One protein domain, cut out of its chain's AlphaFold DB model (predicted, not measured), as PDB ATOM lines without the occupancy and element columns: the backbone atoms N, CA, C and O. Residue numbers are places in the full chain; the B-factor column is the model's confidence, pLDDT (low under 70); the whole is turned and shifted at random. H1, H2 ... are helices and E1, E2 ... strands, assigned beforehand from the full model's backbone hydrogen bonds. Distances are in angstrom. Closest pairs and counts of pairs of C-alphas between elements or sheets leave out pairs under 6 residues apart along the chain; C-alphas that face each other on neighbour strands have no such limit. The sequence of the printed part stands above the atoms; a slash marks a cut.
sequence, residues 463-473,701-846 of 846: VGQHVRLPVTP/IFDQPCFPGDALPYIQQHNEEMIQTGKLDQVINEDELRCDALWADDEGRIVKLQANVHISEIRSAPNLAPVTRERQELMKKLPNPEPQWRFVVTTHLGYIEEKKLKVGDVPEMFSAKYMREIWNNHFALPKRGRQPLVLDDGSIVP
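What this domain is: This is residues 463 to 473 and 701 to 846 of the 846 residues of an uncharacterized protein of Neospora caninum (strain Liverpool) (UniProt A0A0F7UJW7). With little regular structure, long loops surround a small, strongly twisted sheet, with H1 towards one end of the long axis and residues 824 to 846 towards the other. The printed part has 157 residues, 56 in named elements, mixed helices and strands: E1 H1 E2 E3 H2 E4 H3 H4. The mixed sheet runs E1 E4 E2 E3. It is only just loose, close to compact: radius of gyration of the C-alphas 18.3 A, spans 61 by 38 by 36 A.

Where its parts are: The strands are E1, residues 466 to 468, E4, 791 to 795, E2, 738 to 744, and E3, 750 to 758. H1, residues 712 to 724, spans 18.0 A from C-alpha 712 at (-35.504, 3.997, -19.886). H2 is 773 to 779, H3 799 to 802, H4 816 to 823, ending at (-36.231, 29.365, -11.468).

How they stand to each other: Within hydrogen-bond range are N 467 and O 792, 2.8 A, in parallel E1 and E4; N 793 and O 742, 2.8 A, in antiparallel E4 and E2; N 741 and O 754, 2.8 A, in the hairpin E2 and E3. E3, H2, E4 form a split strand-helix-strand unit, E2 between its parallel strands, crossover right-handed. H3 only grazes the sheet; H1, H2 and H4 are not on it. Every O i to N i+4 pair is within range in H1, H2 and H4; H3 is too short.

The domain as a whole: Residues 474 to 700 are not printed; C-alphas 473 and 701 are 26.2 A apart. Links H1 to E2, E3 to H2, H2 to E4 and H3 to H4 are long. pLDDT is under 70 in 42 residues, among them 463 to 473.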
ATOM      1  N   VAL A 463     -31.003  22.254 -13.543       31.19
ATOM      2  CA  VAL A 463     -32.290  22.806 -13.953       31.19
ATOM      3  C   VAL A 463     -32.325  22.894 -15.471       31.19
ATOM      4  O   VAL A 463     -31.427  23.464 -16.088       31.19
ATOM      5  N   GLY A 464     -33.413  22.383 -16.031       27.92
ATOM      6  CA  GLY A 464     -34.015  22.847 -17.274       27.92
ATOM      7  C   GLY A 464     -35.515  22.569 -17.171       27.92
ATOM      8  O   GLY A 464     -36.061  22.613 -16.070       27.92
ATOM      9  N   GLN A 465     -36.184  22.226 -18.272       49.19
ATOM     10  CA  GLN A 465     -37.641  21.998 -18.271       49.19
ATOM     11  C   GLN A 465     -38.095  20.764 -17.458       49.19
ATOM     12  O   GLN A 465     -39.286  20.619 -17.177       49.19
ATOM     13  N   HIS A 466     -37.153  19.921 -17.017       41.91
ATOM     14  CA  HIS A 466     -37.375  18.899 -15.995       41.91
ATOM     15  C   HIS A 466     -36.708  19.289 -14.679       41.91
ATOM     16  O   HIS A 466     -35.490  19.460 -14.594       41.91
ATOM     17  N   VAL A 467     -37.538  19.403 -13.647       44.28
ATOM     18  CA  VAL A 467     -37.186  19.855 -12.305       44.28
ATOM     19  C   VAL A 467     -37.186  18.645 -11.374       44.28
ATOM     20  O   VAL A 467     -38.234  18.126 -10.990       44.28
ATOM     21  N   ARG A 468     -35.995  18.156 -11.015       41.22
ATOM     22  CA  ARG A 468     -35.846  17.088 -10.015       41.22
ATOM     23  C   ARG A 468     -35.697  17.710  -8.636       41.22
ATOM     24  O   ARG A 468     -34.771  18.488  -8.413       41.22
ATOM     25  N   LEU A 469     -36.590  17.360  -7.716       35.31
ATOM     26  CA  LEU A 469     -36.567  17.939  -6.377       35.31
ATOM     27  C   LEU A 469     -35.407  17.389  -5.535       35.31
ATOM     28  O   LEU A 469     -35.189  16.170  -5.514       35.31
ATOM     29  N   PRO A 470     -34.714  18.243  -4.758       28.97
ATOM     30  CA  PRO A 470     -34.009  17.769  -3.583       28.97
ATOM     31  C   PRO A 470     -35.068  17.294  -2.583       28.97
ATOM     32  O   PRO A 470     -35.726  18.096  -1.927       28.97
ATOM     33  N   VAL A 471     -35.250  15.977  -2.481       32.53
ATOM     34  CA  VAL A 471     -35.970  15.393  -1.347       32.53
ATOM     35  C   VAL A 471     -35.163  15.749  -0.107       32.53
ATOM     36  O   VAL A 471     -34.044  15.264   0.058       32.53
ATOM     37  N   THR A 472     -35.708  16.614   0.745       28.25
ATOM     38  CA  THR A 472     -35.243  16.743   2.125       28.25
ATOM     39  C   THR A 472     -35.432  15.375   2.773       28.25
ATOM     40  O   THR A 472     -36.583  14.941   2.873       28.25
ATOM     41  N   PRO A 473     -34.365  14.655   3.160       26.58
ATOM     42  CA  PRO A 473     -34.546  13.381   3.834       26.58
ATOM     43  C   PRO A 473     -35.323  13.625   5.126       26.58
ATOM     44  O   PRO A 473     -34.989  14.542   5.883       26.58
ATOM     45  N   ILE A 701     -27.500  15.433 -22.739       41.19
ATOM     46  CA  ILE A 701     -28.378  15.618 -21.565       41.19
ATOM     47  C   ILE A 701     -28.057  16.903 -20.760       41.19
ATOM     48  O   ILE A 701     -28.891  17.386 -19.998       41.19
ATOM     49  N   PHE A 702     -26.855  17.478 -20.892       41.19
ATOM     50  CA  PHE A 702     -26.474  18.728 -20.218       41.19
ATOM     51  C   PHE A 702     -26.930  19.997 -20.943       41.19
ATOM     52  O   PHE A 702     -27.015  21.040 -20.291       41.19
ATOM     53  N   ASP A 703     -27.201  19.917 -22.245       44.59
ATOM     54  CA  ASP A 703     -27.586  21.076 -23.056       44.59
ATOM     55  C   ASP A 703     -29.126  21.158 -23.179       44.59
ATOM     56  O   ASP A 703     -29.690  22.252 -23.201       44.59
ATOM     57  N   GLN A 704     -29.822  20.014 -23.115       54.03
ATOM     58  CA  GLN A 704     -31.237  19.908 -22.732       54.03
ATOM     59  C   GLN A 704     -31.414  18.703 -21.789       54.03
ATOM     60  O   GLN A 704     -31.060  17.590 -22.186       54.03
ATOM     61  N   PRO A 705     -31.961  18.859 -20.563       58.50
ATOM     62  CA  PRO A 705     -32.222  17.708 -19.707       58.50
ATOM     63  C   PRO A 705     -33.316  16.856 -20.337       58.50
ATOM     64  O   PRO A 705     -34.438  17.320 -20.541       58.50
ATOM     65  N   CYS A 706     -32.974  15.608 -20.638       68.50
ATOM     66  CA  CYS A 706     -33.901  14.647 -21.205       68.50
ATOM     67  C   CYS A 706     -35.085  14.370 -20.256       68.50
ATOM     68  O   CYS A 706     -34.983  14.533 -19.032       68.50
ATOM     69  N   PHE A 707     -36.223  13.960 -20.821       79.94
ATOM     70  CA  PHE A 707     -37.406  13.603 -20.042       79.94
ATOM     71  C   PHE A 707     -37.081  12.410 -19.122       79.94
ATOM     72  O   PHE A 707     -36.221  11.590 -19.451       79.94
ATOM     73  N   PRO A 708     -37.782  12.229 -17.988       80.25
ATOM     74  CA  PRO A 708     -37.599  11.056 -17.127       80.25
ATOM     75  C   PRO A 708     -37.666   9.727 -17.901       80.25
ATOM     76  O   PRO A 708     -36.804   8.871 -17.724       80.25
ATOM     77  N   GLY A 709     -38.614   9.599 -18.837       84.31
ATOM     78  CA  GLY A 709     -38.761   8.432 -19.712       84.31
ATOM     79  C   GLY A 709     -37.706   8.282 -20.815       84.31
ATOM     80  O   GLY A 709     -37.734   7.284 -21.533       84.31
ATOM     81  N   ASP A 710     -36.774   9.221 -20.968       85.38
ATOM     82  CA  ASP A 710     -35.615   9.083 -21.863       85.38
ATOM     83  C   ASP A 710     -34.456   8.348 -21.174       85.38
ATOM     84  O   ASP A 710     -33.509   7.928 -21.837       85.38
ATOM     85  N   ALA A 711     -34.531   8.147 -19.851       86.12
ATOM     86  CA  ALA A 711     -33.606   7.282 -19.121       86.12
ATOM     87  C   ALA A 711     -33.857   5.787 -19.397       86.12
ATOM     88  O   ALA A 711     -32.920   4.997 -19.316       86.12
ATOM     89  N   LEU A 712     -35.091   5.401 -19.750       90.38
ATOM     90  CA  LEU A 712     -35.504   3.997 -19.886       90.38
ATOM     91  C   LEU A 712     -34.621   3.153 -20.823       90.38
ATOM     92  O   LEU A 712     -34.197   2.097 -20.373       90.38
ATOM     93  N   PRO A 713     -34.242   3.590 -22.044       91.62
ATOM     94  CA  PRO A 713     -33.371   2.786 -22.907       91.62
ATOM     95  C   PRO A 713     -31.991   2.508 -22.290       91.62
ATOM     96  O   PRO A 713     -31.412   1.454 -22.525       91.62
ATOM     97  N   TYR A 714     -31.473   3.429 -21.470       91.38
ATOM     98  CA  TYR A 714     -30.203   3.247 -20.761       91.38
ATOM     99  C   TYR A 714     -30.347   2.325 -19.542       91.38
ATOM    100  O   TYR A 714     -29.404   1.611 -19.209       91.38
ATOM    101  N   ILE A 715     -31.513   2.321 -18.887       92.94
ATOM    102  CA  ILE A 715     -31.830   1.383 -17.799       92.94
ATOM    103  C   ILE A 715     -32.021  -0.028 -18.367       92.94
ATOM    104  O   ILE A 715     -31.440  -0.968 -17.840       92.94
ATOM    105  N   GLN A 716     -32.727  -0.164 -19.488       95.12
ATOM    106  CA  GLN A 716     -32.903  -1.427 -20.210       95.12
ATOM    107  C   GLN A 716     -31.557  -1.992 -20.686       95.12
ATOM    108  O   GLN A 716     -31.243  -3.140 -20.384       95.12
ATOM    109  N   GLN A 717     -30.695  -1.167 -21.297       96.25
ATOM    110  CA  GLN A 717     -29.323  -1.574 -21.629       96.25
ATOM    111  C   GLN A 717     -28.527  -1.998 -20.378       96.25
ATOM    112  O   GLN A 717     -27.818  -3.001 -20.408       96.25
ATOM    113  N   HIS A 718     -28.642  -1.270 -19.260       95.12
ATOM    114  CA  HIS A 718     -27.960  -1.650 -18.022       95.12
ATOM    115  C   HIS A 718     -28.471  -2.986 -17.461       95.12
ATOM    116  O   HIS A 718     -27.669  -3.828 -17.062       95.12
ATOM    117  N   ASN A 719     -29.786  -3.205 -17.483       97.38
ATOM    118  CA  ASN A 719     -30.425  -4.454 -17.081       97.38
ATOM    119  C   ASN A 719     -29.926  -5.623 -17.946       97.38
ATOM    120  O   ASN A 719     -29.511  -6.646 -17.402       97.38
ATOM    121  N   GLU A 720     -29.862  -5.451 -19.270       97.56
ATOM    122  CA  GLU A 720     -29.262  -6.427 -20.188       97.56
ATOM    123  C   GLU A 720     -27.792  -6.723 -19.841       97.56
ATOM    124  O   GLU A 720     -27.409  -7.890 -19.758       97.56
ATOM    125  N   GLU A 721     -26.967  -5.702 -19.581       97.38
ATOM    126  CA  GLU A 721     -25.559  -5.865 -19.187       97.38
ATOM    127  C   GLU A 721     -25.397  -6.578 -17.828       97.38
ATOM    128  O   GLU A 721     -24.481  -7.392 -17.651       97.38
ATOM    129  N   MET A 722     -26.270  -6.311 -16.850       97.44
ATOM    130  CA  MET A 722     -26.224  -6.970 -15.537       97.44
ATOM    131  C   MET A 722     -26.707  -8.422 -15.611       97.44
ATOM    132  O   MET A 722     -26.059  -9.299 -15.037       97.44
ATOM    133  N   ILE A 723     -27.748  -8.713 -16.399       97.38
ATOM    134  CA  ILE A 723     -28.195 -10.085 -16.689       97.38
ATOM    135  C   ILE A 723     -27.090 -10.865 -17.420       97.38
ATOM    136  O   ILE A 723     -26.729 -11.960 -16.989       97.38
ATOM    137  N   GLN A 724     -26.479 -10.288 -18.462       97.44
ATOM    138  CA  GLN A 724     -25.369 -10.908 -19.206       97.44
ATOM    139  C   GLN A 724     -24.128 -11.170 -18.337       97.44
ATOM    140  O   GLN A 724     -23.397 -12.128 -18.584       97.44
ATOM    141  N   THR A 725     -23.883 -10.346 -17.313       97.56
ATOM    142  CA  THR A 725     -22.776 -10.544 -16.358       97.56
ATOM    143  C   THR A 725     -23.155 -11.370 -15.122       97.56
ATOM    144  O   THR A 725     -22.317 -11.542 -14.236       97.56
ATOM    145  N   GLY A 726     -24.379 -11.910 -15.058       97.50
ATOM    146  CA  GLY A 726     -24.865 -12.753 -13.958       97.50
ATOM    147  C   GLY A 726     -25.149 -12.005 -12.649       97.50
ATOM    148  O   GLY A 726     -25.288 -12.633 -11.603       97.50
ATOM    149  N   LYS A 727     -25.225 -10.671 -12.683       97.44
ATOM    150  CA  LYS A 727     -25.392  -9.794 -11.516       97.44
ATOM    151  C   LYS A 727     -26.855  -9.413 -11.313       97.44
ATOM    152  O   LYS A 727     -27.220  -8.245 -11.427       97.44
ATOM    153  N   LEU A 728     -27.695 -10.402 -11.023       96.06
ATOM    154  CA  LEU A 728     -29.136 -10.182 -10.866       96.06
ATOM    155  C   LEU A 728     -29.457  -9.155  -9.762       96.06
ATOM    156  O   LEU A 728     -30.345  -8.332  -9.948       96.06
ATOM    157  N   ASP A 729     -28.645  -9.093  -8.700       95.88
ATOM    158  CA  ASP A 729     -28.747  -8.105  -7.608       95.88
ATOM    159  C   ASP A 729     -28.515  -6.636  -8.042       95.88
ATOM    160  O   ASP A 729     -28.676  -5.721  -7.235       95.88
ATOM    161  N   GLN A 730     -28.068  -6.398  -9.282       94.25
ATOM    162  CA  GLN A 730     -27.828  -5.065  -9.858       94.25
ATOM    163  C   GLN A 730     -28.832  -4.716 -10.972       94.25
ATOM    164  O   GLN A 730     -28.744  -3.636 -11.552       94.25
ATOM    165  N   VAL A 731     -29.790  -5.601 -11.268       96.38
ATOM    166  CA  VAL A 731     -30.875  -5.335 -12.221       96.38
ATOM    167  C   VAL A 731     -31.889  -4.392 -11.574       96.38
ATOM    168  O   VAL A 731     -32.396  -4.650 -10.484       96.38
ATOM    169  N   ILE A 732     -32.190  -3.287 -12.250       94.81
ATOM    170  CA  ILE A 732     -33.151  -2.281 -11.799       94.81
ATOM    171  C   ILE A 732     -34.552  -2.744 -12.197       94.81
ATOM    172  O   ILE A 732     -34.837  -2.903 -13.384       94.81
ATOM    173  N   ASN A 733     -35.443  -2.916 -11.220       96.00
ATOM    174  CA  ASN A 733     -36.843  -3.223 -11.492       96.00
ATOM    175  C   ASN A 733     -37.522  -2.035 -12.197       96.00
ATOM    176  O   ASN A 733     -37.630  -0.948 -11.631       96.00
ATOM    177  N   GLU A 734     -37.984  -2.236 -13.432       92.50
ATOM    178  CA  GLU A 734     -38.630  -1.177 -14.214       92.50
ATOM    179  C   GLU A 734     -40.007  -0.798 -13.643       92.50
ATOM    180  O   GLU A 734     -40.349   0.383 -13.628       92.50
ATOM    181  N   ASP A 735     -40.751  -1.737 -13.045       91.38
ATOM    182  CA  ASP A 735     -42.051  -1.446 -12.416       91.38
ATOM    183  C   ASP A 735     -41.950  -0.517 -11.193       91.38
ATOM    184  O   ASP A 735     -42.930   0.149 -10.845       91.38
ATOM    185  N   GLU A 736     -40.776  -0.429 -10.559       92.81
ATOM    186  CA  GLU A 736     -40.483   0.489  -9.448       92.81
ATOM    187  C   GLU A 736     -40.143   1.914  -9.916       92.81
ATOM    188  O   GLU A 736     -40.084   2.835  -9.099       92.81
ATOM    189  N   LEU A 737     -39.975   2.149 -11.224       94.06
ATOM    190  CA  LEU A 737     -39.661   3.463 -11.800       94.06
ATOM    191  C   LEU A 737     -40.915   4.346 -11.915       94.06
ATOM    192  O   LEU A 737     -41.236   4.904 -12.968       94.06
ATOM    193  N   ARG A 738     -41.639   4.470 -10.801       94.62
ATOM    194  CA  ARG A 738     -42.862   5.257 -10.640       94.62
ATOM    195  C   ARG A 738     -42.596   6.472  -9.762       94.62
ATOM    196  O   ARG A 738     -41.800   6.420  -8.827       94.62
ATOM    197  N   CYS A 739     -43.253   7.585 -10.063       94.50
ATOM    198  CA  CYS A 739     -43.102   8.828  -9.316       94.50
ATOM    199  C   CYS A 739     -44.349   9.715  -9.427       94.50
ATOM    200  O   CYS A 739     -45.180   9.541 -10.319       94.50
ATOM    201  N   ASP A 740     -44.479  10.675  -8.517       95.62
ATOM    202  CA  ASP A 740     -45.565  11.652  -8.545       95.62
ATOM    203  C   ASP A 740     -45.144  12.840  -9.424       95.62
ATOM    204  O   ASP A 740     -44.111  13.475  -9.182       95.62
ATOM    205  N   ALA A 741     -45.930  13.135 -10.459       94.25
ATOM    206  CA  ALA A 741     -45.615  14.119 -11.488       94.25
ATOM    207  C   ALA A 741     -46.522  15.357 -11.397       94.25
ATOM    208  O   ALA A 741     -47.752  15.258 -11.378       94.25
ATOM    209  N   LEU A 742     -45.899  16.537 -11.393       94.12
ATOM    210  CA  LEU A 742     -46.564  17.841 -11.432       94.12
ATOM    211  C   LEU A 742     -46.123  18.588 -12.690       94.12
ATOM    212  O   LEU A 742     -44.930  18.676 -12.971       94.12
ATOM    213  N   TRP A 743     -47.060  19.181 -13.417       92.62
ATOM    214  CA  TRP A 743     -46.777  20.110 -14.511       92.62
ATOM    215  C   TRP A 743     -47.157  21.512 -14.046       92.62
ATOM    216  O   TRP A 743     -48.292  21.711 -13.610       92.62
ATOM    217  N   ALA A 744     -46.224  22.461 -14.114       91.81
ATOM    218  CA  ALA A 744     -46.395  23.809 -13.576       91.81
ATOM    219  C   ALA A 744     -46.192  24.904 -14.634       91.81
ATOM    220  O   ALA A 744     -45.380  24.743 -15.552       91.81
ATOM    221  N   ASP A 745     -46.937  26.004 -14.506       90.25
ATOM    222  CA  ASP A 745     -46.877  27.176 -15.394       90.25
ATOM    223  C   ASP A 745     -45.678  28.110 -15.108       90.25
ATOM    224  O   ASP A 745     -44.749  27.769 -14.372       90.25
ATOM    225  N   ASP A 746     -45.674  29.292 -15.736       87.12
ATOM    226  CA  ASP A 746     -44.660  30.339 -15.547       87.12
ATOM    227  C   ASP A 746     -44.658  30.974 -14.145       87.12
ATOM    228  O   ASP A 746     -43.626  31.495 -13.709       87.12
ATOM    229  N   GLU A 747     -45.788  30.929 -13.436       88.19
ATOM    230  CA  GLU A 747     -45.928  31.400 -12.053       88.19
ATOM    231  C   GLU A 747     -45.627  30.291 -11.031       88.19
ATOM    232  O   GLU A 747     -45.409  30.580  -9.855       88.19
ATOM    233  N   GLY A 748     -45.561  29.034 -11.483       89.81
ATOM    234  CA  GLY A 748     -45.328  27.853 -10.661       89.81
ATOM    235  C   GLY A 748     -46.604  27.216 -10.094       89.81
ATOM    236  O   GLY A 748     -46.519  26.383  -9.189       89.81
ATOM    237  N   ARG A 749     -47.783  27.577 -10.620       93.81
ATOM    238  CA  ARG A 749     -49.066  26.937 -10.287       93.81
ATOM    239  C   ARG A 749     -49.144  25.569 -10.956       93.81
ATOM    240  O   ARG A 749     -48.746  25.415 -12.110       93.81
ATOM    241  N   ILE A 750     -49.705  24.580 -10.266       94.38
ATOM    242  CA  ILE A 750     -49.947  23.246 -10.826       94.38
ATOM    243  C   ILE A 750     -51.050  23.335 -11.884       94.38
ATOM    244  O   ILE A 750     -52.212  23.575 -11.572       94.38
ATOM    245  N   VAL A 751     -50.686  23.071 -13.135       94.25
ATOM    246  CA  VAL A 751     -51.588  22.973 -14.292       94.25
ATOM    247  C   VAL A 751     -52.185  21.570 -14.414       94.25
ATOM    248  O   VAL A 751     -53.355  21.399 -14.752       94.25
ATOM    249  N   LYS A 752     -51.373  20.549 -14.134       94.06
ATOM    250  CA  LYS A 752     -51.750  19.134 -14.167       94.06
ATOM    251  C   LYS A 752     -50.973  18.411 -13.074       94.06
ATOM    252  O   LYS A 752     -49.817  18.736 -12.813       94.06
ATOM    253  N   LEU A 753     -51.594  17.409 -12.467       94.50
ATOM    254  CA  LEU A 753     -50.965  16.495 -11.515       94.50
ATOM    255  C   LEU A 753     -51.360  15.061 -11.857       94.50
ATOM    256  O   LEU A 753     -52.475  14.820 -12.319       94.50
ATOM    257  N   GLN A 754     -50.446  14.121 -11.643       95.00
ATOM    258  CA  GLN A 754     -50.704  12.687 -11.719       95.00
ATOM    259  C   GLN A 754     -49.805  11.990 -10.688       95.00
ATOM    260  O   GLN A 754     -48.592  12.185 -10.699       95.00
ATOM    261  N   ALA A 755     -50.395  11.198  -9.795       95.88
ATOM    262  CA  ALA A 755     -49.662  10.399  -8.813       95.88
ATOM    263  C   ALA A 755     -49.334   9.004  -9.371       95.88
ATOM    264  O   ALA A 755     -50.041   8.513 -10.252       95.88
ATOM    265  N   ASN A 756     -48.294   8.359  -8.834       95.25
ATOM    266  CA  ASN A 756     -47.906   6.977  -9.159       95.25
ATOM    267  C   ASN A 756     -47.664   6.686 -10.664       95.25
ATOM    268  O   ASN A 756     -47.960   5.598 -11.169       95.25
ATOM    269  N   VAL A 757     -47.113   7.665 -11.387       94.12
ATOM    270  CA  VAL A 757     -46.882   7.613 -12.838       94.12
ATOM    271  C   VAL A 757     -45.567   6.906 -13.138       94.12
ATOM    272  O   VAL A 757     -44.520   7.309 -12.628       94.12
ATOM    273  N   HIS A 758     -45.585   5.887 -13.999       93.88
ATOM    274  CA  HIS A 758     -44.351   5.264 -14.476       93.88
ATOM    275  C   HIS A 758     -43.590   6.218 -15.415       93.88
ATOM    276  O   HIS A 758     -44.196   6.902 -16.242       93.88
ATOM    277  N   ILE A 759     -42.255   6.279 -15.335       90.38
ATOM    278  CA  ILE A 759     -41.473   7.299 -16.062       90.38
ATOM    279  C   ILE A 759     -41.642   7.268 -17.593       90.38
ATOM    280  O   ILE A 759     -41.401   8.295 -18.232       90.38
ATOM    281  N   SER A 760     -42.101   6.160 -18.195       89.12
ATOM    282  CA  SER A 760     -42.450   6.109 -19.629       89.12
ATOM    283  C   SER A 760     -43.617   7.033 -19.994       89.12
ATOM    284  O   SER A 760     -43.599   7.638 -21.064       89.12
ATOM    285  N   GLU A 761     -44.602   7.177 -19.108       88.88
ATOM    286  CA  GLU A 761     -45.823   7.971 -19.302       88.88
ATOM    287  C   GLU A 761     -45.565   9.478 -19.128       88.88
ATOM    288  O   GLU A 761     -46.327  10.313 -19.609       88.88
ATOM    289  N   ILE A 762     -44.448   9.840 -18.487       85.69
ATOM    290  CA  ILE A 762     -43.998  11.232 -18.315       85.69
ATOM    291  C   ILE A 762     -43.377  11.778 -19.619       85.69
ATOM    292  O   ILE A 762     -43.064  12.967 -19.716       85.69
ATOM    293  N   ARG A 763     -43.218  10.945 -20.660       70.69
ATOM    294  CA  ARG A 763     -42.793  11.388 -21.993       70.69
ATOM    295  C   ARG A 763     -43.805  12.347 -22.608       70.69
ATOM    296  O   ARG A 763     -44.928  11.964 -22.913       70.69
ATOM    297  N   SER A 764     -43.348  13.572 -22.853       57.19
ATOM    298  CA  SER A 764     -43.831  14.468 -23.908       57.19
ATOM    299  C   SER A 764     -45.332  14.401 -24.256       57.19
ATOM    300  O   SER A 764     -45.690  14.316 -25.432       57.19
ATOM    301  N   ALA A 765     -46.210  14.612 -23.265       51.69
ATOM    302  CA  ALA A 765     -47.293  15.571 -23.505       51.69
ATOM    303  C   ALA A 765     -46.614  16.824 -24.090       51.69
ATOM    304  O   ALA A 765     -45.590  17.230 -23.528       51.69
ATOM    305  N   PRO A 766     -47.035  17.340 -25.255       51.53
ATOM    306  CA  PRO A 766     -46.147  18.102 -26.127       51.53
ATOM    307  C   PRO A 766     -45.642  19.372 -25.438       51.53
ATOM    308  O   PRO A 766     -46.331  20.383 -25.378       51.53
ATOM    309  N   ASN A 767     -44.406  19.323 -24.930       49.25
ATOM    310  CA  ASN A 767     -43.732  20.474 -24.347       49.25
ATOM    311  C   ASN A 767     -43.286  21.364 -25.505       49.25
ATOM    312  O   ASN A 767     -42.197  21.203 -26.061       49.25
ATOM    313  N   LEU A 768     -44.204  22.213 -25.961       47.28
ATOM    314  CA  LEU A 768     -44.002  23.075 -27.111       47.28
ATOM    315  C   LEU A 768     -42.892  24.071 -26.767       47.28
ATOM    316  O   LEU A 768     -43.123  25.049 -26.061       47.28
ATOM    317  N   ALA A 769     -41.684  23.770 -27.262       45.28
ATOM    318  CA  ALA A 769     -40.456  24.523 -27.012       45.28
ATOM    319  C   ALA A 769     -40.698  26.043 -27.088       45.28
ATOM    320  O   ALA A 769     -41.435  26.467 -27.988       45.28
ATOM    321  N   PRO A 770     -40.101  26.831 -26.161       46.78
ATOM    322  CA  PRO A 770     -40.520  28.182 -25.788       46.78
ATOM    323  C   PRO A 770     -40.978  29.002 -26.989       46.78
ATOM    324  O   PRO A 770     -40.215  29.333 -27.896       46.78
ATOM    325  N   VAL A 771     -42.290  29.209 -27.011       48.38
ATOM    326  CA  VAL A 771     -43.048  29.348 -28.245       48.38
ATOM    327  C   VAL A 771     -42.753  30.701 -28.896       48.38
ATOM    328  O   VAL A 771     -42.994  31.742 -28.280       48.38
ATOM    329  N   THR A 772     -42.264  30.697 -30.144       57.38
ATOM    330  CA  THR A 772     -42.086  31.917 -30.954       57.38
ATOM    331  C   THR A 772     -43.401  32.701 -31.022       57.38
ATOM    332  O   THR A 772     -44.470  32.090 -31.040       57.38
ATOM    333  N   ARG A 773     -43.358  34.046 -31.061       61.00
ATOM    334  CA  ARG A 773     -44.573  34.898 -31.012       61.00
ATOM    335  C   ARG A 773     -45.658  34.436 -31.996       61.00
ATOM    336  O   ARG A 773     -46.791  34.195 -31.590       61.00
ATOM    337  N   GLU A 774     -45.264  34.169 -33.239       64.19
ATOM    338  CA  GLU A 774     -46.104  33.602 -34.305       64.19
ATOM    339  C   GLU A 774     -46.861  32.334 -33.869       64.19
ATOM    340  O   GLU A 774     -48.057  32.177 -34.119       64.19
ATOM    341  N   ARG A 775     -46.183  31.412 -33.175       60.91
ATOM    342  CA  ARG A 775     -46.768  30.152 -32.711       60.91
ATOM    343  C   ARG A 775     -47.588  30.331 -31.427       60.91
ATOM    344  O   ARG A 775     -48.533  29.570 -31.232       60.91
ATOM    345  N   GLN A 776     -47.329  31.358 -30.611       66.69
ATOM    346  CA  GLN A 776     -48.239  31.751 -29.522       66.69
ATOM    347  C   GLN A 776     -49.557  32.284 -30.093       66.69
ATOM    348  O   GLN A 776     -50.631  31.974 -29.587       66.69
ATOM    349  N   GLU A 777     -49.495  33.046 -31.185       75.50
ATOM    350  CA  GLU A 777     -50.677  33.519 -31.908       75.50
ATOM    351  C   GLU A 777     -51.436  32.387 -32.611       75.50
ATOM    352  O   GLU A 777     -52.656  32.468 -32.732       75.50
ATOM    353  N   LEU A 778     -50.759  31.314 -33.037       67.44
ATOM    354  CA  LEU A 778     -51.415  30.084 -33.499       67.44
ATOM    355  C   LEU A 778     -52.055  29.296 -32.344       67.44
ATOM    356  O   LEU A 778     -53.173  28.811 -32.495       67.44
ATOM    357  N   MET A 779     -51.408  29.216 -31.176       65.50
ATOM    358  CA  MET A 779     -51.983  28.585 -29.978       65.50
ATOM    359  C   MET A 779     -53.247  29.308 -29.503       65.50
ATOM    360  O   MET A 779     -54.255  28.663 -29.234       65.50
ATOM    361  N   LYS A 780     -53.243  30.649 -29.511       73.81
ATOM    362  CA  LYS A 780     -54.417  31.497 -29.216       73.81
ATOM    363  C   LYS A 780     -55.582  31.335 -30.209       73.81
ATOM    364  O   LYS A 780     -56.669  31.829 -29.931       73.81
ATOM    365  N   LYS A 781     -55.372  30.679 -31.359       80.81
ATOM    366  CA  LYS A 781     -56.405  30.396 -32.378       80.81
ATOM    367  C   LYS A 781     -56.994  28.983 -32.266       80.81
ATOM    368  O   LYS A 781     -57.940  28.674 -32.987       80.81
ATOM    369  N   LEU A 782     -56.465  28.123 -31.392       75.94
ATOM    370  CA  LEU A 782     -57.057  26.815 -31.105       75.94
ATOM    371  C   LEU A 782     -58.199  26.975 -30.085       75.94
ATOM    372  O   LEU A 782     -58.002  27.641 -29.071       75.94
ATOM    373  N   PRO A 783     -59.383  26.369 -30.311       73.31
ATOM    374  CA  PRO A 783     -60.566  26.600 -29.473       73.31
ATOM    375  C   PRO A 783     -60.444  26.014 -28.059       73.31
ATOM    376  O   PRO A 783     -61.144  26.458 -27.158       73.31
ATOM    377  N   ASN A 784     -59.543  25.047 -27.869       64.81
ATOM    378  CA  ASN A 784     -59.092  24.557 -26.573       64.81
ATOM    379  C   ASN A 784     -57.552  24.564 -26.594       64.81
ATOM    380  O   ASN A 784     -56.965  23.610 -27.114       64.81
ATOM    381  N   PRO A 785     -56.874  25.617 -26.111       66.94
ATOM    382  CA  PRO A 785     -55.439  25.543 -25.885       66.94
ATOM    383  C   PRO A 785     -55.183  24.560 -24.734       66.94
ATOM    384  O   PRO A 785     -55.737  24.730 -23.646       66.94
ATOM    385  N   GLU A 786     -54.351  23.536 -24.952       65.06
ATOM    386  CA  GLU A 786     -53.829  22.755 -23.824       65.06
ATOM    387  C   GLU A 786     -53.109  23.721 -22.871       65.06
ATOM    388  O   GLU A 786     -52.334  24.564 -23.339       65.06
ATOM    389  N   PRO A 787     -53.380  23.666 -21.555       67.12
ATOM    390  CA  PRO A 787     -52.897  24.683 -20.638       67.12
ATOM    391  C   PRO A 787     -51.367  24.629 -20.572       67.12
ATOM    392  O   PRO A 787     -50.771  23.605 -20.227       67.12
ATOM    393  N   GLN A 788     -50.734  25.730 -20.976       74.38
ATOM    394  CA  GLN A 788     -49.299  25.771 -21.204       74.38
ATOM    395  C   GLN A 788     -48.543  25.710 -19.874       74.38
ATOM    396  O   GLN A 788     -48.662  26.586 -19.022       74.38
ATOM    397  N   TRP A 789     -47.729  24.671 -19.729       81.88
ATOM    398  CA  TRP A 789     -46.834  24.458 -18.602       81.88
ATOM    399  C   TRP A 789     -45.380  24.631 -19.064       81.88
ATOM    400  O   TRP A 789     -45.041  24.347 -20.213       81.88
ATOM    401  N   ARG A 790     -44.511  25.108 -18.171       78.62
ATOM    402  CA  ARG A 790     -43.085  25.367 -18.439       78.62
ATOM    403  C   ARG A 790     -42.163  24.315 -17.829       78.62
ATOM    404  O   ARG A 790     -41.088  24.056 -18.374       78.62
ATOM    405  N   PHE A 791     -42.586  23.704 -16.724       82.12
ATOM    406  CA  PHE A 791     -41.798  22.734 -15.965       82.12
ATOM    407  C   PHE A 791     -42.587  21.439 -15.745       82.12
ATOM    408  O   PHE A 791     -43.755  21.497 -15.357       82.12
ATOM    409  N   VAL A 792     -41.939  20.277 -15.895       88.50
ATOM    410  CA  VAL A 792     -42.380  19.052 -15.200       88.50
ATOM    411  C   VAL A 792     -41.519  18.863 -13.964       88.50
ATOM    412  O   VAL A 792     -40.291  18.808 -14.063       88.50
ATOM    413  N   VAL A 793     -42.160  18.696 -12.815       89.94
ATOM    414  CA  VAL A 793     -41.532  18.243 -11.579       89.94
ATOM    415  C   VAL A 793     -41.796  16.754 -11.401       89.94
ATOM    416  O   VAL A 793     -42.945  16.321 -11.446       89.94
ATOM    417  N   THR A 794     -40.745  15.978 -11.143       92.31
ATOM    418  CA  THR A 794     -40.873  14.595 -10.654       92.31
ATOM    419  C   THR A 794     -40.535  14.537  -9.172       92.31
ATOM    420  O   THR A 794     -39.453  14.971  -8.761       92.31
ATOM    421  N   THR A 795     -41.456  13.989  -8.389       93.56
ATOM    422  CA  THR A 795     -41.442  13.947  -6.921       93.56
ATOM    423  C   THR A 795     -41.549  12.498  -6.432       93.56
ATOM    424  O   THR A 795     -41.820  11.598  -7.226       93.56
ATOM    425  N   HIS A 796     -41.267  12.221  -5.157       92.44
ATOM    426  CA  HIS A 796     -41.371  10.847  -4.648       92.44
ATOM    427  C   HIS A 796     -42.839  10.390  -4.584       92.44
ATOM    428  O   HIS A 796     -43.740  11.216  -4.475       92.44
ATOM    429  N   LEU A 797     -43.072   9.078  -4.664       94.62
ATOM    430  CA  LEU A 797     -44.417   8.497  -4.606       94.62
ATOM    431  C   LEU A 797     -45.168   8.937  -3.343       94.62
ATOM    432  O   LEU A 797     -44.620   8.856  -2.245       94.62
ATOM    433  N   GLY A 798     -46.412   9.386  -3.513       95.94
ATOM    434  CA  GLY A 798     -47.268   9.855  -2.422       95.94
ATOM    435  C   GLY A 798     -47.058  11.318  -2.016       95.94
ATOM    436  O   GLY A 798     -47.811  11.812  -1.183       95.94
ATOM    437  N   TYR A 799     -46.105  12.051  -2.606       95.25
ATOM    438  CA  TYR A 799     -45.889  13.474  -2.307       95.25
ATOM    439  C   TYR A 799     -47.124  14.343  -2.608       95.25
ATOM    440  O   TYR A 799     -47.415  15.293  -1.876       95.25
ATOM    441  N   ILE A 800     -47.887  14.006  -3.658       96.06
ATOM    442  CA  ILE A 800     -49.143  14.698  -3.995       96.06
ATOM    443  C   ILE A 800     -50.185  14.513  -2.884       96.06
ATOM    444  O   ILE A 800     -50.897  15.460  -2.546       96.06
ATOM    445  N   GLU A 801     -50.252  13.319  -2.295       96.69
ATOM    446  CA  GLU A 801     -51.175  12.977  -1.210       96.69
ATOM    447  C   GLU A 801     -50.722  13.575   0.133       96.69
ATOM    448  O   GLU A 801     -51.521  14.211   0.822       96.69
ATOM    449  N   GLU A 802     -49.430  13.470   0.460       95.88
ATOM    450  CA  GLU A 802     -48.807  14.012   1.676       95.88
ATOM    451  C   GLU A 802     -49.022  15.528   1.792       95.88
ATOM    452  O   GLU A 802     -49.455  16.033   2.831       95.88
ATOM    453  N   LYS A 803     -48.791  16.258   0.691       96.44
ATOM    454  CA  LYS A 803     -48.992  17.712   0.605       96.44
ATOM    455  C   LYS A 803     -50.410  18.120   0.178       96.44
ATOM    456  O   LYS A 803     -50.706  19.312   0.160       96.44
ATOM    457  N   LYS A 804     -51.291  17.158  -0.129       97.12
ATOM    458  CA  LYS A 804     -52.704  17.343  -0.535       97.12
ATOM    459  C   LYS A 804     -52.893  18.299  -1.727       97.12
ATOM    460  O   LYS A 804     -53.881  19.034  -1.779       97.12
ATOM    461  N   LEU A 805     -51.941  18.277  -2.660       96.81
ATOM    462  CA  LEU A 805     -51.824  19.223  -3.773       96.81
ATOM    463  C   LEU A 805     -52.939  19.053  -4.810       96.81
ATOM    464  O   LEU A 805     -53.313  17.937  -5.173       96.81
ATOM    465  N   LYS A 806     -53.422  20.178  -5.340       97.75
ATOM    466  CA  LYS A 806     -54.473  20.265  -6.358       97.75
ATOM    467  C   LYS A 806     -54.021  21.090  -7.560       97.75
ATOM    468  O   LYS A 806     -53.058  21.851  -7.506       97.75
ATOM    469  N   VAL A 807     -54.756  20.958  -8.663       96.00
ATOM    470  CA  VAL A 807     -54.618  21.855  -9.818       96.00
ATOM    471  C   VAL A 807     -55.024  23.267  -9.384       96.00
ATOM    472  O   VAL A 807     -56.087  23.450  -8.795       96.00
ATOM    473  N   GLY A 808     -54.161  24.245  -9.659       95.56
ATOM    474  CA  GLY A 808     -54.261  25.632  -9.201       95.56
ATOM    475  C   GLY A 808     -53.366  25.985  -8.004       95.56
ATOM    476  O   GLY A 808     -53.053  27.164  -7.836       95.56
ATOM    477  N   ASP A 809     -52.910  25.005  -7.213       96.62
ATOM    478  CA  ASP A 809     -52.035  25.258  -6.059       96.62
ATOM    479  C   ASP A 809     -50.606  25.619  -6.498       96.62
ATOM    480  O   ASP A 809     -50.118  25.150  -7.528       96.62
ATOM    481  N   VAL A 810     -49.902  26.409  -5.681       95.25
ATOM    482  CA  VAL A 810     -48.468  26.710  -5.843       95.25
ATOM    483  C   VAL A 810     -47.679  25.969  -4.755       95.25
ATOM    484  O   VAL A 810     -47.751  26.363  -3.588       95.25
ATOM    485  N   PRO A 811     -46.918  24.910  -5.091       92.81
ATOM    486  CA  PRO A 811     -45.986  24.262  -4.170       92.81
ATOM    487  C   PRO A 811     -45.008  25.250  -3.527       92.81
ATOM    488  O   PRO A 811     -44.550  26.191  -4.170       92.81
ATOM    489  N   GLU A 812     -44.598  24.997  -2.282       89.81
ATOM    490  CA  GLU A 812     -43.716  25.887  -1.505       89.81
ATOM    491  C   GLU A 812     -42.433  26.292  -2.261       89.81
ATOM    492  O   GLU A 812     -42.030  27.457  -2.255       89.81
ATOM    493  N   MET A 813     -41.830  25.353  -2.994       84.25
ATOM    494  CA  MET A 813     -40.615  25.553  -3.802       84.25
ATOM    495  C   MET A 813     -40.819  26.310  -5.125       84.25
ATOM    496  O   MET A 813     -39.849  26.638  -5.811       84.25
ATOM    497  N   PHE A 814     -42.076  26.594  -5.458       89.06
ATOM    498  CA  PHE A 814     -42.518  27.513  -6.498       89.06
ATOM    499  C   PHE A 814     -43.117  28.806  -5.917       89.06
ATOM    500  O   PHE A 814     -43.624  29.644  -6.657       89.06
ATOM    501  N   SER A 815     -42.999  29.042  -4.604       89.12
ATOM    502  CA  SER A 815     -43.283  30.364  -4.042       89.12
ATOM    503  C   SER A 815     -42.454  31.451  -4.740       89.12
ATOM    504  O   SER A 815     -41.315  31.228  -5.169       89.12
ATOM    505  N   ALA A 816     -43.009  32.665  -4.819       88.00
ATOM    506  CA  ALA A 816     -42.426  33.785  -5.564       88.00
ATOM    507  C   ALA A 816     -40.963  34.106  -5.183       88.00
ATOM    508  O   ALA A 816     -40.212  34.633  -6.008       88.00
ATOM    509  N   LYS A 817     -40.539  33.754  -3.959       91.06
ATOM    510  CA  LYS A 817     -39.141  33.825  -3.517       91.06
ATOM    511  C   LYS A 817     -38.254  32.849  -4.297       91.06
ATOM    512  O   LYS A 817     -37.352  33.299  -4.998       91.06
ATOM    513  N   TYR A 818     -38.520  31.543  -4.237       86.75
ATOM    514  CA  TYR A 818     -37.722  30.542  -4.956       86.75
ATOM    515  C   TYR A 818     -37.855  30.671  -6.480       86.75
ATOM    516  O   TYR A 818     -36.872  30.479  -7.197       86.75
ATOM    517  N   MET A 819     -39.014  31.106  -6.989       84.38
ATOM    518  CA  MET A 819     -39.162  31.480  -8.402       84.38
ATOM    519  C   MET A 819     -38.214  32.613  -8.803       84.38
ATOM    520  O   MET A 819     -37.580  32.524  -9.851       84.38
ATOM    521  N   ARG A 820     -38.046  33.646  -7.969       84.69
ATOM    522  CA  ARG A 820     -37.105  34.746  -8.232       84.69
ATOM    523  C   ARG A 820     -35.641  34.358  -8.013       84.69
ATOM    524  O   ARG A 820     -34.791  34.810  -8.768       84.69
ATOM    525  N   GLU A 821     -35.340  33.556  -6.994       85.12
ATOM    526  CA  GLU A 821     -33.968  33.210  -6.595       85.12
ATOM    527  C   GLU A 821     -33.355  32.074  -7.432       85.12
ATOM    528  O   GLU A 821     -32.141  32.077  -7.649       85.12
ATOM    529  N   ILE A 822     -34.175  31.133  -7.920       83.19
ATOM    530  CA  ILE A 822     -33.740  29.888  -8.576       83.19
ATOM    531  C   ILE A 822     -34.280  29.778 -10.012       83.19
ATOM    532  O   ILE A 822     -33.491  29.670 -10.947       83.19
ATOM    533  N   TRP A 823     -35.605  29.806 -10.206       76.62
ATOM    534  CA  TRP A 823     -36.231  29.365 -11.468       76.62
ATOM    535  C   TRP A 823     -36.216  30.406 -12.597       76.62
ATOM    536  O   TRP A 823     -36.025  30.057 -13.762       76.62
ATOM    537  N   ASN A 824     -36.385  31.684 -12.252       80.62
ATOM    538  CA  ASN A 824     -36.272  32.828 -13.163       80.62
ATOM    539  C   ASN A 824     -34.899  33.522 -13.061       80.62
ATOM    540  O   ASN A 824     -34.601  34.430 -13.834       80.62
ATOM    541  N   ASN A 825     -34.038  33.096 -12.131       79.88
ATOM    542  CA  ASN A 825     -32.689  33.627 -11.996       79.88
ATOM    543  C   ASN A 825     -31.762  33.016 -13.055       79.88
ATOM    544  O   ASN A 825     -31.195  31.939 -12.866       79.88
ATOM    545  N   HIS A 826     -31.536  33.751 -14.145       74.06
ATOM    546  CA  HIS A 826     -30.573  33.383 -15.185       74.06
ATOM    547  C   HIS A 826     -29.185  33.000 -14.614       74.06
ATOM    548  O   HIS A 826     -28.520  32.096 -15.124       74.06
ATOM    549  N   PHE A 827     -28.746  33.631 -13.515       77.00
ATOM    550  CA  PHE A 827     -27.460  33.338 -12.882       77.00
ATOM    551  C   PHE A 827     -27.464  32.113 -11.954       77.00
ATOM    552  O   PHE A 827     -26.374  31.633 -11.629       77.00
ATOM    553  N   ALA A 828     -28.630  31.567 -11.591       77.88
ATOM    554  CA  ALA A 828     -28.755  30.279 -10.902       77.88
ATOM    555  C   ALA A 828     -28.741  29.087 -11.878       77.88
ATOM    556  O   ALA A 828     -28.249  28.015 -11.525       77.88
ATOM    557  N   LEU A 829     -29.211  29.272 -13.119       69.38
ATOM    558  CA  LEU A 829     -29.217  28.217 -14.140       69.38
ATOM    559  C   LEU A 829     -27.793  27.685 -14.433       69.38
ATOM    560  O   LEU A 829     -26.829  28.466 -14.439       69.38
ATOM    561  N   PRO A 830     -27.615  26.382 -14.736       66.75
ATOM    562  CA  PRO A 830     -26.318  25.833 -15.136       66.75
ATOM    563  C   PRO A 830     -25.761  26.558 -16.366       66.75
ATOM    564  O   PRO A 830     -26.494  26.801 -17.317       66.75
ATOM    565  N   LYS A 831     -24.453  26.860 -16.396       70.38
ATOM    566  CA  LYS A 831     -23.838  27.693 -17.456       70.38
ATOM    567  C   LYS A 831     -24.066  27.233 -18.908       70.38
ATOM    568  O   LYS A 831     -23.895  28.051 -19.796       70.38
ATOM    569  N   ARG A 832     -24.416  25.963 -19.153       60.69
ATOM    570  CA  ARG A 832     -24.754  25.442 -20.495       60.69
ATOM    571  C   ARG A 832     -26.243  25.523 -20.841       60.69
ATOM    572  O   ARG A 832     -26.574  25.687 -22.003       60.69
ATOM    573  N   GLY A 833     -27.121  25.468 -19.837       58.31
ATOM    574  CA  GLY A 833     -28.572  25.627 -19.994       58.31
ATOM    575  C   GLY A 833     -29.038  27.087 -19.949       58.31
ATOM    576  O   GLY A 833     -30.235  27.355 -19.875       58.31
ATOM    577  N   ARG A 834     -28.103  28.044 -19.951       72.44
ATOM    578  CA  ARG A 834     -28.398  29.473 -20.072       72.44
ATOM    579  C   ARG A 834     -28.662  29.795 -21.535       72.44
ATOM    580  O   ARG A 834     -27.754  29.717 -22.354       72.44
ATOM    581  N   GLN A 835     -29.889  30.208 -21.847       69.19
ATOM    582  CA  GLN A 835     -30.130  30.995 -23.059       69.19
ATOM    583  C   GLN A 835     -29.265  32.261 -22.964       69.19
ATOM    584  O   GLN A 835     -29.282  32.877 -21.896       69.19
ATOM    585  N   PRO A 836     -28.492  32.627 -24.001       75.00
ATOM    586  CA  PRO A 836     -27.573  33.755 -23.915       75.00
ATOM    587  C   PRO A 836     -28.358  35.036 -23.617       75.00
ATOM    588  O   PRO A 836     -29.469  35.227 -24.116       75.00
ATOM    589  N   LEU A 837     -27.815  35.872 -22.737       74.81
ATOM    590  CA  LEU A 837     -28.562  36.960 -22.126       74.81
ATOM    591  C   LEU A 837     -28.643  38.137 -23.102       74.81
ATOM    592  O   LEU A 837     -27.677  38.875 -23.284       74.81
ATOM    593  N   VAL A 838     -29.801  38.267 -23.750       76.31
ATOM    594  CA  VAL A 838     -30.128  39.398 -24.622       76.31
ATOM    595  C   VAL A 838     -30.441  40.608 -23.744       76.31
ATOM    596  O   VAL A 838     -31.333  40.537 -22.899       76.31
ATOM    597  N   LEU A 839     -29.683  41.687 -23.922       78.12
ATOM    598  CA  LEU A 839     -29.896  42.976 -23.262       78.12
ATOM    599  C   LEU A 839     -30.907  43.835 -24.043       78.12
ATOM    600  O   LEU A 839     -31.247  43.529 -25.187       78.12
ATOM    601  N   ASP A 840     -31.386  44.923 -23.434       80.69
ATOM    602  CA  ASP A 840     -32.418  45.799 -24.019       80.69
ATOM    603  C   ASP A 840     -31.966  46.514 -25.312       80.69
ATOM    604  O   ASP A 840     -32.797  46.931 -26.118       80.69
ATOM    605  N   ASP A 841     -30.653  46.616 -25.546       85.44
ATOM    606  CA  ASP A 841     -30.044  47.105 -26.793       85.44
ATOM    607  C   ASP A 841     -29.977  46.034 -27.905       85.44
ATOM    608  O   ASP A 841     -29.481  46.293 -29.002       85.44
ATOM    609  N   GLY A 842     -30.463  44.819 -27.631       85.00
ATOM    610  CA  GLY A 842     -30.382  43.659 -28.515       85.00
ATOM    611  C   GLY A 842     -29.017  42.964 -28.526       85.00
ATOM    612  O   GLY A 842     -28.846  41.988 -29.263       85.00
ATOM    613  N   SER A 843     -28.041  43.420 -27.732       81.38
ATOM    614  CA  SER A 843     -26.738  42.761 -27.627       81.38
ATOM    615  C   SER A 843     -26.847  41.436 -26.864       81.38
ATOM    616  O   SER A 843     -27.673  41.267 -25.968       81.38
ATOM    617  N   ILE A 844     -26.030  40.457 -27.257       78.44
ATOM    618  CA  ILE A 844     -26.123  39.074 -26.776       78.44
ATOM    619  C   ILE A 844     -24.901  38.762 -25.909       78.44
ATOM    620  O   ILE A 844     -23.791  38.623 -26.426       78.44
ATOM    621  N   VAL A 845     -25.105  38.622 -24.597       73.62
ATOM    622  CA  VAL A 845     -24.052  38.251 -23.640       73.62
ATOM    623  C   VAL A 845     -23.984  36.715 -23.495       73.62
ATOM    624  O   VAL A 845     -24.991  36.106 -23.118       73.62
ATOM    625  N   PRO A 846     -22.836  36.070 -23.794       59.59
ATOM    626  CA  PRO A 846     -22.671  34.609 -23.762       59.59
ATOM    627  C   PRO A 846     -22.306  34.022 -22.380       59.59
ATOM    628  O   PRO A 846     -21.697  34.735 -21.548       59.59
TER     629      PRO A 846